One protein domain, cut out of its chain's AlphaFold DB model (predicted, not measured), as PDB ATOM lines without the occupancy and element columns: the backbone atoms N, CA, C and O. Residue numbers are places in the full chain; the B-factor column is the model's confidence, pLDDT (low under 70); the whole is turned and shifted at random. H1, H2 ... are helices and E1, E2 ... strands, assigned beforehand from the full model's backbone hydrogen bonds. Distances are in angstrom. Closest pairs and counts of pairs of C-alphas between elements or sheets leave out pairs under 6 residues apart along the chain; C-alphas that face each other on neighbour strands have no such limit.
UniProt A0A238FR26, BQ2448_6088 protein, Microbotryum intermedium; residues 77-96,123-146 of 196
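AT A GLANCE: This is residues 77 to 96 and 123 to 146 of the 196 residues of the protein "BQ2448_6088 protein" of Microbotryum intermedium (UniProt A0A238FR26). Reading from the first printed residue, you meet a short helix, H1, with a single small turn of helix, H2, packed on it, and then a long bare strand, E1, that runs back in roughly the opposite direction to H1, making an open, lopsided U. The U is loosely formed: H1 and E1 are apart, and residues 136 to 146 stick out as a free arm that makes much of the length. The printed part has 44 residues, with two named helices and one named strand in the order H1, H2, E1; the class is mixed, helices and strands, and E1 pairs with no named strand. It is only just extended, close to loose, with a radius of gyration of the C-alphas of 14.2 A and spans of 49 by 22 by 13 A.

HOW THE PARTS SIT: Begin with H1, residues 79 to 89, and look beyond the cut to H2, residues 123 to 126. The two touch, with 4 pairs of C-alphas within 8 A; their closest C-alphas are those of Thr 86 and Ala 123, 5.4 A apart, and their centres are 11.6 A apart. In the backbone of H1, each O i to N i+4 pair is within hydrogen-bond range; H2 is too short for any such pair, and its one O i to N i+3 pair is not within range. Go on through a short link of 7 residues to E1, residues 134 to 144. E1 is apart from H1, and apart from H2 as well.

IN THESE COORDINATES: Find C-alpha 79 at (175.448, 130.974, 139.523); from there H1 runs 15.2 A to C-alpha 89 at (181.228, 117.218, 136.414). H2 is four residues, from Ala 123 to Asp 126. Then find C-alpha 134 at (195.820, 117.094, 136.151), where E1 begins; it runs 32.1 A to C-alpha 144 at (184.747, 147.075, 133.314).

THE WHOLE: The two C-alphas farthest apart are those of Thr 95 and Pro 146, at 49.0 A. Residues 136 to 146 stand free, of which 136 to 144 belong to E1; the body without them has 33 residues and spans 32 by 17 by 12 A. Look for the cut after Thr 96: residues 97 to 122 are not printed, and C-alphas 96 and 123 are 16.5 A apart across it. The link from H1 to H2 is the link across the cut. In the B-factor column the mean pLDDT of the printed part is 74.9, and residues 77 to 81 and 140 to 146 are under 70, where this predicted model has low confidence.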
ATOM      1  N   TYR A  77     175.323 137.516 138.471       54.28
ATOM      2  CA  TYR A  77     176.576 136.829 138.154       54.28
ATOM      3  C   TYR A  77     177.044 135.977 139.347       54.28
ATOM      4  O   TYR A  77     177.092 136.564 140.427       54.28
ATOM      5  N   PRO A  78     177.422 134.675 139.267       59.72
ATOM      6  CA  PRO A  78     177.740 133.778 138.143       59.72
ATOM      7  C   PRO A  78     177.041 132.389 138.233       59.72
ATOM      8  O   PRO A  78     177.486 131.419 137.613       59.72
ATOM      9  N   THR A  79     175.965 132.263 139.018       61.56
ATOM     10  CA  THR A  79     175.448 130.974 139.523       61.56
ATOM     11  C   THR A  79     175.113 129.982 138.412       61.56
ATOM     12  O   THR A  79     175.639 128.879 138.407       61.56
ATOM     13  N   ALA A  80     174.377 130.401 137.379       62.91
ATOM     14  CA  ALA A  80     173.932 129.493 136.317       62.91
ATOM     15  C   ALA A  80     175.083 128.816 135.543       62.91
ATOM     16  O   ALA A  80     174.960 127.667 135.120       62.91
ATOM     17  N   THR A  81     176.214 129.510 135.360       69.38
ATOM     18  CA  THR A  81     177.378 128.945 134.649       69.38
ATOM     19  C   THR A  81     178.097 127.916 135.527       69.38
ATOM     20  O   THR A  81     178.515 126.866 135.045       69.38
ATOM     21  N   MET A  82     178.180 128.187 136.831       74.56
ATOM     22  CA  MET A  82     178.785 127.282 137.809       74.56
ATOM     23  C   MET A  82     177.884 126.087 138.153       74.56
ATOM     24  O   MET A  82     178.381 124.979 138.353       74.56
ATOM     25  N   ASP A  83     176.565 126.271 138.151       75.06
ATOM     26  CA  ASP A  83     175.586 125.188 138.286       75.06
ATOM     27  C   ASP A  83     175.704 124.221 137.106       75.06
ATOM     28  O   ASP A  83     175.764 123.007 137.287       75.06
ATOM     29  N   SER A  84     175.837 124.764 135.894       75.88
ATOM     30  CA  SER A  84     176.036 123.976 134.675       75.88
ATOM     31  C   SER A  84     177.316 123.143 134.736       75.88
ATOM     32  O   SER A  84     177.303 121.962 134.399       75.88
ATOM     33  N   LEU A  85     178.410 123.734 135.221       78.44
ATOM     34  CA  LEU A  85     179.658 123.016 135.471       78.44
ATOM     35  C   LEU A  85     179.457 121.868 136.466       78.44
ATOM     36  O   LEU A  85     179.914 120.756 136.220       78.44
ATOM     37  N   THR A  86     178.747 122.128 137.562       81.69
ATOM     38  CA  THR A  86     178.463 121.120 138.592       81.69
ATOM     39  C   THR A  86     177.659 119.954 138.018       81.69
ATOM     40  O   THR A  86     177.973 118.799 138.297       81.69
ATOM     41  N   VAL A  87     176.671 120.236 137.162       83.44
ATOM     42  CA  VAL A  87     175.876 119.210 136.469       83.44
ATOM     43  C   VAL A  87     176.746 118.351 135.550       83.44
ATOM     44  O   VAL A  87     176.598 117.130 135.547       83.44
ATOM     45  N   VAL A  88     177.653 118.967 134.786       83.31
ATOM     46  CA  VAL A  88     178.542 118.246 133.862       83.31
ATOM     47  C   VAL A  88     179.570 117.405 134.615       83.31
ATOM     48  O   VAL A  88     179.717 116.228 134.305       83.31
ATOM     49  N   LEU A  89     180.249 117.967 135.620       84.38
ATOM     50  CA  LEU A  89     181.228 117.218 136.414       84.38
ATOM     51  C   LEU A  89     180.558 116.074 137.187       84.38
ATOM     52  O   LEU A  89     181.057 114.954 137.168       84.38
ATOM     53  N   GLY A  90     179.376 116.329 137.763       85.12
ATOM     54  CA  GLY A  90     178.543 115.326 138.436       85.12
ATOM     55  C   GLY A  90     177.977 114.236 137.526       85.12
ATOM     56  O   GLY A  90     177.453 113.231 138.004       85.12
ATOM     57  N   ALA A  91     178.042 114.426 136.211       85.31
ATOM     58  CA  ALA A  91     177.636 113.429 135.237       85.31
ATOM     59  C   ALA A  91     178.762 112.461 134.860       85.31
ATOM     60  O   ALA A  91     178.463 111.443 134.244       85.31
ATOM     61  N   ILE A  92     180.020 112.740 135.213       84.50
ATOM     62  CA  ILE A  92     181.161 111.899 134.841       84.50
ATOM     63  C   ILE A  92     181.131 110.612 135.681       84.50
ATOM     64  O   ILE A  92     181.223 110.683 136.908       84.50
ATOM     65  N   PRO A  93     181.007 109.422 135.064       80.88
ATOM     66  CA  PRO A  93     181.042 108.167 135.809       80.88
ATOM     67  C   PRO A  93     182.399 107.967 136.489       80.88
ATOM     68  O   PRO A  93     183.434 108.198 135.869       80.88
ATOM     69  N   SER A  94     182.421 107.442 137.716       81.12
ATOM     70  CA  SER A  94     183.670 107.179 138.456       81.12
ATOM     71  C   SER A  94     184.580 106.136 137.796       81.12
ATOM     72  O   SER A  94     185.774 106.087 138.074       81.12
ATOM     73  N   THR A  95     184.027 105.300 136.916       80.12
ATOM     74  CA  THR A  95     184.756 104.306 136.115       80.12
ATOM     75  C   THR A  95     185.424 104.900 134.876       80.12
ATOM     76  O   THR A  95     186.065 104.177 134.120       80.12
ATOM     77  N   THR A  96     185.205 106.185 134.608       81.12
ATOM     78  CA  THR A  96     185.722 106.860 133.420       81.12
ATOM     79  C   THR A  96     187.197 107.189 133.627       81.12
ATOM     80  O   THR A  96     187.539 107.739 134.676       81.12
ATOM     81  N   ALA A 123     182.584 121.189 143.453       82.81
ATOM     82  CA  ALA A 123     182.273 120.317 142.332       82.81
ATOM     83  C   ALA A 123     183.418 119.335 142.041       82.81
ATOM     84  O   ALA A 123     183.151 118.175 141.775       82.81
ATOM     85  N   ILE A 124     184.684 119.749 142.124       84.88
ATOM     86  CA  ILE A 124     185.810 118.822 141.942       84.88
ATOM     87  C   ILE A 124     185.924 117.858 143.128       84.88
ATOM     88  O   ILE A 124     186.045 116.659 142.911       84.88
ATOM     89  N   THR A 125     185.862 118.350 144.370       85.12
ATOM     90  CA  THR A 125     186.069 117.508 145.563       85.12
ATOM     91  C   THR A 125     184.982 116.458 145.752       85.12
ATOM     92  O   THR A 125     185.267 115.360 146.223       85.12
ATOM     93  N   ASP A 126     183.739 116.796 145.409       84.44
ATOM     94  CA  ASP A 126     182.584 115.918 145.605       84.44
ATOM     95  C   ASP A 126     182.511 114.827 144.523       84.44
ATOM     96  O   ASP A 126     181.861 113.798 144.711       84.44
ATOM     97  N   ASN A 127     183.194 115.031 143.393       76.31
ATOM     98  CA  ASN A 127     183.279 114.046 142.330       76.31
ATOM     99  C   ASN A 127     184.501 113.145 142.537       76.31
ATOM    100  O   ASN A 127     185.645 113.538 142.333       76.31
ATOM    101  N   HIS A 128     184.255 111.892 142.919       70.06
ATOM    102  CA  HIS A 128     185.306 110.884 143.031       70.06
ATOM    103  C   HIS A 128     185.827 110.479 141.642       70.06
ATOM    104  O   HIS A 128     185.219 109.648 140.965       70.06
ATOM    105  N   MET A 129     186.968 111.044 141.240       75.38
ATOM    106  CA  MET A 129     187.635 110.772 139.962       75.38
ATOM    107  C   MET A 129     188.980 110.061 140.210       75.38
ATOM    108  O   MET A 129     189.991 110.720 140.435       75.38
ATOM    109  N   PRO A 130     189.020 108.715 140.226       74.00
ATOM    110  CA  PRO A 130     190.199 107.954 140.658       74.00
ATOM    111  C   PRO A 130     191.377 107.984 139.672       74.00
ATOM    112  O   PRO A 130     192.488 107.625 140.048       74.00
ATOM    113  N   HIS A 131     191.139 108.379 138.420       82.50
ATOM    114  CA  HIS A 131     192.149 108.427 137.356       82.50
ATOM    115  C   HIS A 131     192.697 109.832 137.110       82.50
ATOM    116  O   HIS A 131     193.414 110.044 136.141       82.50
ATOM    117  N   PHE A 132     192.331 110.786 137.961       85.12
ATOM    118  CA  PHE A 132     192.581 112.194 137.727       85.12
ATOM    119  C   PHE A 132     194.039 112.544 138.011       85.12
ATOM    120  O   PHE A 132     194.528 112.333 139.117       85.12
ATOM    121  N   GLU A 133     194.726 113.073 137.006       88.25
ATOM    122  CA  GLU A 133     196.155 113.381 137.061       88.25
ATOM    123  C   GLU A 133     196.399 114.890 137.062       88.25
ATOM    124  O   GLU A 133     197.306 115.359 137.749       88.25
ATOM    125  N   SER A 134     195.590 115.661 136.324       87.19
ATOM    126  CA  SER A 134     195.820 117.094 136.151       87.19
ATOM    127  C   SER A 134     194.542 117.939 136.148       87.19
ATOM    128  O   SER A 134     193.496 117.578 135.596       87.19
ATOM    129  N   VAL A 135     194.650 119.125 136.751       85.62
ATOM    130  CA  VAL A 135     193.641 120.185 136.698       85.62
ATOM    131  C   VAL A 135     194.299 121.476 136.241       85.62
ATOM    132  O   VAL A 135     195.168 122.033 136.912       85.62
ATOM    133  N   HIS A 136     193.829 121.994 135.113       84.69
ATOM    134  CA  HIS A 136     194.288 123.243 134.526       84.69
ATOM    135  C   HIS A 136     193.177 124.281 134.595       84.69
ATOM    136  O   HIS A 136     192.124 124.099 133.991       84.69
ATOM    137  N   ILE A 137     193.402 125.390 135.295       80.62
ATOM    138  CA  ILE A 137     192.424 126.473 135.414       80.62
ATOM    139  C   ILE A 137     193.041 127.757 134.872       80.62
ATOM    140  O   ILE A 137     193.992 128.290 135.438       80.62
ATOM    141  N   SER A 138     192.459 128.269 133.790       77.88
ATOM    142  CA  SER A 138     192.795 129.561 133.200       77.88
ATOM    143  C   SER A 138     191.698 130.569 133.521       77.88
ATOM    144  O   SER A 138     190.556 130.427 133.075       77.88
ATOM    145  N   LEU A 139     192.038 131.587 134.304       73.25
ATOM    146  CA  LEU A 139     191.144 132.663 134.713       73.25
ATOM    147  C   LEU A 139     191.384 133.876 133.824       73.25
ATOM    148  O   LEU A 139     192.508 134.361 133.703       73.25
ATOM    149  N   LEU A 140     190.317 134.385 133.219       69.25
ATOM    150  CA  LEU A 140     190.351 135.629 132.466       69.25
ATOM    151  C   LEU A 140     189.474 136.657 133.166       69.25
ATOM    152  O   LEU A 140     188.251 136.548 133.113       69.25
ATOM    153  N   VAL A 141     190.092 137.651 133.797       65.69
ATOM    154  CA  VAL A 141     189.357 138.698 134.511       65.69
ATOM    155  C   VAL A 141     189.205 139.923 133.616       65.69
ATOM    156  O   VAL A 141     190.200 140.477 133.143       65.69
ATOM    157  N   TYR A 142     187.959 140.342 133.393       62.84
ATOM    158  CA  TYR A 142     187.642 141.615 132.753       62.84
ATOM    159  C   TYR A 142     187.393 142.682 133.815       62.84
ATOM    160  O   TYR A 142     186.556 142.497 134.693       62.84
ATOM    161  N   LYS A 143     188.106 143.805 133.714       54.09
ATOM    162  CA  LYS A 143     187.766 145.038 134.427       54.09
ATOM    163  C   LYS A 143     186.856 145.853 133.509       54.09
ATOM    164  O   LYS A 143     187.309 146.269 132.443       54.09
ATOM    165  N   ASP A 144     185.597 146.036 133.898       51.84
ATOM    166  CA  ASP A 144     184.747 147.075 133.314       51.84
ATOM    167  C   ASP A 144     185.158 148.404 133.959       51.84
ATOM    168  O   ASP A 144     184.883 148.644 135.136       51.84
ATOM    169  N   GLU A 145     185.871 149.254 133.221       47.19
ATOM    170  CA  GLU A 145     186.000 150.657 133.612       47.19
ATOM    171  C   GLU A 145     184.781 151.428 133.087       47.19
ATOM    172  O   GLU A 145     184.455 151.304 131.900       47.19
ATOM    173  N   PRO A 146     184.090 152.223 133.929       44.12
ATOM    174  CA  PRO A 146     183.189 153.238 133.411       44.12
ATOM    175  C   PRO A 146     184.017 154.182 132.539       44.12
ATOM    176  O   PRO A 146     185.098 154.621 132.927       44.12
TER     177      PRO A 146